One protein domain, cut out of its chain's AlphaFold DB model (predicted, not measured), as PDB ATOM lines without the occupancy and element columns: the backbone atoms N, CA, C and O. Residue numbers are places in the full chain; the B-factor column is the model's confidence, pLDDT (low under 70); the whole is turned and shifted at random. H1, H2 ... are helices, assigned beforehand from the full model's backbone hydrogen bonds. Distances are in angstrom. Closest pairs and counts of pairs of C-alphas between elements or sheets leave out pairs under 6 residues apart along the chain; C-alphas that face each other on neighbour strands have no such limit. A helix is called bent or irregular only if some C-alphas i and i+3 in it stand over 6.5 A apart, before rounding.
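Overview. This is residues 2 to 66 of the 210 residues of the protein "GMC_OxRdtase_N domain-containing protein" of Trichoderma harzianum (UniProt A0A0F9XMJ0). With little regular structure, the domain has the helix H1 in its middle, the short helix H2 set steeply to it on one side, and a wide loop of residues 2 to 28 on the other, of which residues 8 to 14 stick out. The 65 printed residues hold two named helices, H1 then H2, and no named strand; the class is all helix, with 17 residues in named elements. It is only just compact, close to loose, with a radius of gyration of the C-alphas of 12.7 A and spans of 31 by 26 by 23 A.

Along the chain. H1, residues 29 to 39, runs 15.3 A from C-alpha 29 at (120.809, 135.903, 114.046). It is neither bent nor irregular, but only just: C-alphas 31 and 34 are 6.3 A apart. H2, residues 45 to 50, ends at C-alpha 50 at (99.814, 140.071, 126.472).

Arrangement. H1 and H2 are close but not clearly touching; their closest C-alphas, of Leu 38 and Leu 48, are 7.0 A apart. They run the same way at a steep tilt of 70.0 degrees, only just short of about perpendicular. Residues 42 to 43 pair with residues 57 to 58, parallel. Every O i to N i+4 pair is within hydrogen-bond range in H2, and 5 of 7 in H1.

Size, cuts and confidence. The C-alphas farthest apart, of Lys 13 and Asn 65, are 34.9 A apart. The printed part has no cut, and the link from H1 to H2 is tight. Residues 2 to 15 have pLDDT under 70.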
ATOM      1  N   LEU A   2     104.445 129.970 108.933       28.42
ATOM      2  CA  LEU A   2     105.296 131.026 109.483       28.42
ATOM      3  C   LEU A   2     105.154 132.241 108.562       28.42
ATOM      4  O   LEU A   2     105.681 132.238 107.454       28.42
ATOM      5  N   VAL A   3     104.368 133.237 108.969       32.56
ATOM      6  CA  VAL A   3     104.247 134.490 108.212       32.56
ATOM      7  C   VAL A   3     105.454 135.348 108.580       32.56
ATOM      8  O   VAL A   3     105.495 135.962 109.643       32.56
ATOM      9  N   LEU A   4     106.466 135.356 107.714       34.06
ATOM     10  CA  LEU A   4     107.628 136.232 107.839       34.06
ATOM     11  C   LEU A   4     107.208 137.677 107.545       34.06
ATOM     12  O   LEU A   4     107.315 138.161 106.422       34.06
ATOM     13  N   ALA A   5     106.745 138.391 108.569       33.16
ATOM     14  CA  ALA A   5     106.627 139.844 108.524       33.16
ATOM     15  C   ALA A   5     108.029 140.469 108.644       33.16
ATOM     16  O   ALA A   5     108.422 140.984 109.691       33.16
ATOM     17  N   LEU A   6     108.818 140.390 107.571       33.91
ATOM     18  CA  LEU A   6     110.033 141.183 107.430       33.91
ATOM     19  C   LEU A   6     109.608 142.640 107.242       33.91
ATOM     20  O   LEU A   6     109.179 143.034 106.163       33.91
ATOM     21  N   ASN A   7     109.711 143.440 108.301       37.25
ATOM     22  CA  ASN A   7     109.592 144.888 108.183       37.25
ATOM     23  C   ASN A   7     110.901 145.581 108.578       37.25
ATOM     24  O   ASN A   7     111.028 146.087 109.696       37.25
ATOM     25  N   PRO A   8     111.872 145.636 107.656       37.00
ATOM     26  CA  PRO A   8     112.790 146.745 107.559       37.00
ATOM     27  C   PRO A   8     112.448 147.511 106.275       37.00
ATOM     28  O   PRO A   8     112.487 146.956 105.185       37.00
ATOM     29  N   LEU A   9     112.181 148.809 106.397       35.34
ATOM     30  CA  LEU A   9     111.903 149.755 105.307       35.34
ATOM     31  C   LEU A   9     110.420 149.894 104.927       35.34
ATOM     32  O   LEU A   9     109.761 149.043 104.340       35.34
ATOM     33  N   ARG A  10     109.948 151.100 105.221       36.94
ATOM     34  CA  ARG A  10     108.646 151.721 104.980       36.94
ATOM     35  C   ARG A  10     108.325 151.899 103.476       36.94
ATOM     36  O   ARG A  10     107.854 152.965 103.091       36.94
ATOM     37  N   CYS A  11     108.599 150.900 102.629       32.88
ATOM     38  CA  CYS A  11     108.529 151.015 101.164       32.88
ATOM     39  C   CYS A  11     107.545 150.063 100.465       32.88
ATOM     40  O   CYS A  11     107.262 150.275  99.290       32.88
ATOM     41  N   LEU A  12     106.960 149.069 101.140       36.44
ATOM     42  CA  LEU A  12     105.953 148.196 100.524       36.44
ATOM     43  C   LEU A  12     104.637 148.281 101.298       36.44
ATOM     44  O   LEU A  12     104.544 147.900 102.459       36.44
ATOM     45  N   LYS A  13     103.607 148.821 100.640       42.47
ATOM     46  CA  LYS A  13     102.251 149.003 101.185       42.47
ATOM     47  C   LYS A  13     101.468 147.689 101.366       42.47
ATOM     48  O   LYS A  13     100.309 147.752 101.760       42.47
ATOM     49  N   PHE A  14     102.072 146.526 101.112       46.12
ATOM     50  CA  PHE A  14     101.428 145.214 101.222       46.12
ATOM     51  C   PHE A  14     102.447 144.144 101.652       46.12
ATOM     52  O   PHE A  14     103.589 144.196 101.188       46.12
ATOM     53  N   PRO A  15     102.069 143.181 102.514       69.31
ATOM     54  CA  PRO A  15     102.938 142.064 102.869       69.31
ATOM     55  C   PRO A  15     103.167 141.162 101.647       69.31
ATOM     56  O   PRO A  15     102.211 140.683 101.039       69.31
ATOM     57  N   ILE A  16     104.432 140.921 101.293       77.94
ATOM     58  CA  ILE A  16     104.800 139.858 100.347       77.94
ATOM     59  C   ILE A  16     104.708 138.530 101.103       77.94
ATOM     60  O   ILE A  16     105.194 138.425 102.228       77.94
ATOM     61  N   THR A  17     104.039 137.537 100.512       83.88
ATOM     62  CA  THR A  17     103.895 136.195 101.093       83.88
ATOM     63  C   THR A  17     104.524 135.176 100.156       83.88
ATOM     64  O   THR A  17     104.049 135.010  99.035       83.88
ATOM     65  N   ASP A  18     105.549 134.481 100.642       86.62
ATOM     66  CA  ASP A  18     106.205 133.375  99.948       86.62
ATOM     67  C   ASP A  18     105.911 132.048 100.656       86.62
ATOM     68  O   ASP A  18     105.777 131.990 101.881       86.62
ATOM     69  N   PHE A  19     105.824 130.968  99.879       90.94
ATOM     70  CA  PHE A  19     105.549 129.622 100.380       90.94
ATOM     71  C   PHE A  19     106.752 128.708 100.144       90.94
ATOM     72  O   PHE A  19     107.279 128.635  99.036       90.94
ATOM     73  N   ALA A  20     107.153 127.968 101.177       92.62
ATOM     74  CA  ALA A  20     108.133 126.894 101.067       92.62
ATOM     75  C   ALA A  20     107.419 125.539 100.946       92.62
ATOM     76  O   ALA A  20     106.458 125.278 101.670       92.62
ATOM     77  N   THR A  21     107.887 124.669 100.047       94.06
ATOM     78  CA  THR A  21     107.273 123.351  99.789       94.06
ATOM     79  C   THR A  21     107.762 122.246 100.723       94.06
ATOM     80  O   THR A  21     107.108 121.213 100.819       94.06
ATOM     81  N   GLN A  22     108.898 122.449 101.393       95.44
ATOM     82  CA  GLN A  22     109.497 121.464 102.295       95.44
ATOM     83  C   GLN A  22     109.704 122.061 103.685       95.44
ATOM     84  O   GLN A  22     108.968 121.744 104.614       95.44
ATOM     85  N   GLU A  23     110.675 122.963 103.818       94.25
ATOM     86  CA  GLU A  23     111.118 123.474 105.113       94.25
ATOM     87  C   GLU A  23     111.355 124.984 105.071       94.25
ATOM     88  O   GLU A  23     111.559 125.586 104.016       94.25
ATOM     89  N   THR A  24     111.332 125.614 106.243       92.50
ATOM     90  CA  THR A  24     111.674 127.028 106.424       92.50
ATOM     91  C   THR A  24     112.754 127.135 107.489       92.50
ATOM     92  O   THR A  24     112.535 126.750 108.636       92.50
ATOM     93  N   ILE A  25     113.914 127.672 107.111       94.25
ATOM     94  CA  ILE A  25     115.061 127.862 108.004       94.25
ATOM     95  C   ILE A  25     115.135 129.337 108.398       94.25
ATOM     96  O   ILE A  25     115.141 130.218 107.539       94.25
ATOM     97  N   ILE A  26     115.213 129.613 109.701       93.06
ATOM     98  CA  ILE A  26     115.353 130.972 110.232       93.06
ATOM     99  C   ILE A  26     116.814 131.210 110.619       93.06
ATOM    100  O   ILE A  26     117.300 130.657 111.604       93.06
ATOM    101  N   SER A  27     117.481 132.097 109.880       93.69
ATOM    102  CA  SER A  27     118.897 132.449 110.073       93.69
ATOM    103  C   SER A  27     119.106 133.962 110.219       93.69
ATOM    104  O   SER A  27     120.061 134.516 109.688       93.69
ATOM    105  N   ALA A  28     118.213 134.646 110.939       89.75
ATOM    106  CA  ALA A  28     118.261 136.099 111.136       89.75
ATOM    107  C   ALA A  28     119.139 136.535 112.335       89.75
ATOM    108  O   ALA A  28     119.143 137.693 112.737       89.75
ATOM    109  N   GLY A  29     119.911 135.616 112.925       90.62
ATOM    110  CA  GLY A  29     120.809 135.903 114.046       90.62
ATOM    111  C   GLY A  29     120.128 135.947 115.421       90.62
ATOM    112  O   GLY A  29     118.920 135.766 115.561       90.62
ATOM    113  N   ALA A  30     120.926 136.166 116.471       88.38
ATOM    114  CA  ALA A  30     120.495 136.028 117.869       88.38
ATOM    115  C   ALA A  30     119.436 137.055 118.321       88.38
ATOM    116  O   ALA A  30     118.786 136.843 119.342       88.38
ATOM    117  N   ILE A  31     119.265 138.148 117.571       86.94
ATOM    118  CA  ILE A  31     118.300 139.217 117.864       86.94
ATOM    119  C   ILE A  31     117.017 139.031 117.046       86.94
ATOM    120  O   ILE A  31     115.925 139.008 117.615       86.94
ATOM    121  N   ASP A  32     117.126 138.856 115.726       88.31
ATOM    122  CA  ASP A  32     115.945 138.843 114.857       88.31
ATOM    123  C   ASP A  32     115.293 137.461 114.722       88.31
ATOM    124  O   ASP A  32     114.071 137.387 114.586       88.31
ATOM    125  N   SER A  33     116.035 136.354 114.850       93.50
ATOM    126  CA  SER A  33     115.433 135.010 114.851       93.50
ATOM    127  C   SER A  33     114.374 134.826 115.953       93.50
ATOM    128  O   SER A  33     113.253 134.425 115.625       93.50
ATOM    129  N   PRO A  34     114.636 135.134 117.245       93.25
ATOM    130  CA  PRO A  34     113.601 135.018 118.274       93.25
ATOM    131  C   PRO A  34     112.454 136.018 118.081       93.25
ATOM    132  O   PRO A  34     111.314 135.692 118.401       93.25
ATOM    133  N   LYS A  35     112.712 137.204 117.516       90.62
ATOM    134  CA  LYS A  35     111.666 138.182 117.180       90.62
ATOM    135  C   LYS A  35     110.700 137.633 116.130       90.62
ATOM    136  O   LYS A  35     109.491 137.736 116.314       90.62
ATOM    137  N   ILE A  36     111.220 137.018 115.066       92.56
ATOM    138  CA  ILE A  36     110.413 136.363 114.026       92.56
ATOM    139  C   ILE A  36     109.542 135.258 114.635       92.56
ATOM    140  O   ILE A  36     108.350 135.193 114.340       92.56
ATOM    141  N   LEU A  37     110.110 134.423 115.512       94.62
ATOM    142  CA  LEU A  37     109.368 133.358 116.190       94.62
ATOM    143  C   LEU A  37     108.232 133.914 117.061       94.62
ATOM    144  O   LEU A  37     107.095 133.467 116.927       94.62
ATOM    145  N   LEU A  38     108.508 134.938 117.878       93.69
ATOM    146  CA  LEU A  38     107.506 135.583 118.732       93.69
ATOM    147  C   LEU A  38     106.358 136.184 117.911       93.69
ATOM    148  O   LEU A  38     105.194 135.938 118.213       93.69
ATOM    149  N   LEU A  39     106.673 136.917 116.839       92.75
ATOM    150  CA  LEU A  39     105.666 137.492 115.935       92.75
ATOM    151  C   LEU A  39     104.875 136.424 115.164       92.75
ATOM    152  O   LEU A  39     103.759 136.689 114.728       92.75
ATOM    153  N   SER A  40     105.425 135.215 115.040       93.81
ATOM    154  CA  SER A  40     104.758 134.051 114.445       93.81
ATOM    155  C   SER A  40     103.954 133.226 115.462       93.81
ATOM    156  O   SER A  40     103.485 132.138 115.131       93.81
ATOM    157  N   GLY A  41     103.810 133.693 116.709       94.62
ATOM    158  CA  GLY A  41     103.076 132.978 117.755       94.62
ATOM    159  C   GLY A  41     103.842 131.809 118.381       94.62
ATOM    160  O   GLY A  41     103.224 130.910 118.951       94.62
ATOM    161  N   ILE A  42     105.171 131.784 118.263       97.12
ATOM    162  CA  ILE A  42     106.046 130.749 118.824       97.12
ATOM    163  C   ILE A  42     106.886 131.368 119.947       97.12
ATOM    164  O   ILE A  42     107.810 132.141 119.689       97.12
ATOM    165  N   GLY A  43     106.585 131.038 121.204       96.62
ATOM    166  CA  GLY A  43     107.264 131.640 122.355       96.62
ATOM    167  C   GLY A  43     106.548 131.465 123.700       96.62
ATOM    168  O   GLY A  43     105.682 130.596 123.820       96.62
ATOM    169  N   PRO A  44     106.909 132.252 124.732       96.25
ATOM    170  CA  PRO A  44     106.246 132.227 126.037       96.25
ATOM    171  C   PRO A  44     104.767 132.628 125.929       96.25
ATOM    172  O   PRO A  44     104.442 133.673 125.364       96.25
ATOM    173  N   GLN A  45     103.867 131.798 126.463       95.75
ATOM    174  CA  GLN A  45     102.417 131.977 126.313       95.75
ATOM    175  C   GLN A  45     101.919 133.310 126.885       95.75
ATOM    176  O   GLN A  45     101.081 133.969 126.274       95.75
ATOM    177  N   ASP A  46     102.444 133.711 128.038       94.56
ATOM    178  CA  ASP A  46     102.150 134.968 128.721       94.56
ATOM    179  C   ASP A  46     102.518 136.183 127.859       94.56
ATOM    180  O   ASP A  46     101.670 137.046 127.635       94.56
ATOM    181  N   LYS A  47     103.732 136.202 127.288       91.06
ATOM    182  CA  LYS A  47     104.187 137.270 126.382       91.06
ATOM    183  C   LYS A  47     103.363 137.336 125.100       91.06
ATOM    184  O   LYS A  47     103.029 138.421 124.634       91.06
ATOM    185  N   LEU A  48     103.043 136.191 124.500       94.94
ATOM    186  CA  LEU A  48     102.234 136.161 123.279       94.94
ATOM    187  C   LEU A  48     100.814 136.676 123.549       94.94
ATOM    188  O   LEU A  48     100.316 137.539 122.824       94.94
ATOM    189  N   THR A  49     100.202 136.218 124.642       93.69
ATOM    190  CA  THR A  49      98.845 136.616 125.039       93.69
ATOM    191  C   THR A  49      98.774 138.100 125.403       93.69
ATOM    192  O   THR A  49      97.849 138.783 124.969       93.69
ATOM    193  N   SER A  50      99.770 138.642 126.118       94.12
ATOM    194  CA  SER A  50      99.814 140.071 126.472       94.12
ATOM    195  C   SER A  50      99.893 140.988 125.251       94.12
ATOM    196  O   SER A  50      99.465 142.137 125.313       94.12
ATOM    197  N   HIS A  51     100.421 140.483 124.134       92.19
ATOM    198  CA  HIS A  51     100.504 141.193 122.860       92.19
ATOM    199  C   HIS A  51      99.390 140.819 121.871       92.19
ATOM    200  O   HIS A  51      99.448 141.235 120.717       92.19
ATOM    201  N   SER A  52      98.362 140.078 122.305       95.06
ATOM    202  CA  SER A  52      97.256 139.615 121.448       95.06
ATOM    203  C   SER A  52      97.718 138.808 120.224       95.06
ATOM    204  O   SER A  52      97.079 138.835 119.173       95.06
ATOM    205  N   ILE A  53      98.834 138.082 120.348       94.06
ATOM    206  CA  ILE A  53      99.364 137.208 119.299       94.06
ATOM    207  C   ILE A  53      98.797 135.796 119.514       94.06
ATOM    208  O   ILE A  53      98.975 135.236 120.600       94.06
ATOM    209  N   PRO A  54      98.147 135.183 118.505       94.06
ATOM    210  CA  PRO A  54      97.694 133.800 118.595       94.06
ATOM    211  C   PRO A  54      98.856 132.844 118.878       94.06
ATOM    212  O   PRO A  54      99.874 132.856 118.185       94.06
ATOM    213  N   VAL A  55      98.698 131.997 119.892       96.50
ATOM    214  CA  VAL A  55      99.735 131.041 120.292       96.50
ATOM    215  C   VAL A  55      99.704 129.838 119.354       96.50
ATOM    216  O   VAL A  55      98.773 129.039 119.388       96.50
ATOM    217  N   THR A  56     100.743 129.702 118.531       96.44
ATOM    218  CA  THR A  56     100.966 128.539 117.659       96.44
ATOM    219  C   THR A  56     101.726 127.437 118.395       96.44
ATOM    220  O   THR A  56     101.410 126.261 118.246       96.44
ATOM    221  N   SER A  57     102.739 127.800 119.188       97.06
ATOM    222  CA  SER A  57     103.521 126.849 119.985       97.06
ATOM    223  C   SER A  57     104.123 127.525 121.214       97.06
ATOM    224  O   SER A  57     104.700 128.611 121.121       97.06
ATOM    225  N   VAL A  58     103.997 126.878 122.374       97.31
ATOM    226  CA  VAL A  58     104.515 127.400 123.643       97.31
ATOM    227  C   VAL A  58     105.971 126.977 123.809       97.31
ATOM    228  O   VAL A  58     106.262 125.829 124.135       97.31
ATOM    229  N   LEU A  59     106.893 127.921 123.611       96.81
ATOM    230  CA  LEU A  59     108.333 127.727 123.788       96.81
ATOM    231  C   LEU A  59     108.907 128.822 124.702       96.81
ATOM    232  O   LEU A  59     109.311 129.883 124.218       96.81
ATOM    233  N   PRO A  60     108.992 128.590 126.025       95.06
ATOM    234  CA  PRO A  60     109.382 129.627 126.984       95.06
ATOM    235  C   PRO A  60     110.828 130.122 126.811       95.06
ATOM    236  O   PRO A  60     111.173 131.202 127.283       95.06
ATOM    237  N   GLY A  61     111.689 129.369 126.121       94.12
ATOM    238  CA  GLY A  61     113.074 129.771 125.852       94.12
ATOM    239  C   GLY A  61     113.236 130.844 124.766       94.12
ATOM    240  O   GLY A  61     114.282 131.490 124.711       94.12
ATOM    241  N   VAL A  62     112.234 131.062 123.905       94.94
ATOM    242  CA  VAL A  62     112.349 131.999 122.774       94.94
ATOM    243  C   VAL A  62     112.460 133.440 123.279       94.94
ATOM    244  O   VAL A  62     111.610 133.919 124.028       94.94
ATOM    245  N   GLY A  63     113.515 134.138 122.849       89.62
ATOM    246  CA  GLY A  63     113.803 135.519 123.256       89.62
ATOM    247  C   GLY A  63     114.432 135.659 124.646       89.62
ATOM    248  O   GLY A  63     114.554 136.778 125.137       89.62
ATOM    249  N   ASN A  64     114.832 134.551 125.278       89.56
ATOM    250  CA  ASN A  64     115.521 134.523 126.570       89.56
ATOM    251  C   ASN A  64     116.968 134.016 126.422       89.56
ATOM    252  O   ASN A  64     117.373 133.555 125.357       89.56
ATOM    253  N   ASN A  65     117.748 134.085 127.510       88.00
ATOM    254  CA  ASN A  65     119.136 133.597 127.571       88.00
ATOM    255  C   ASN A  65     120.065 134.244 126.520       88.00
ATOM    256  O   ASN A  65     120.932 133.584 125.945       88.00
ATOM    257  N   PHE A  66     119.880 135.544 126.269       87.44
ATOM    258  CA  PHE A  66     120.798 136.307 125.432       87.44
ATOM    259  C   PHE A  66     122.187 136.337 126.082       87.44
ATOM    260  O   PHE A  66     122.324 136.662 127.263       87.44
TER     261      PHE A  66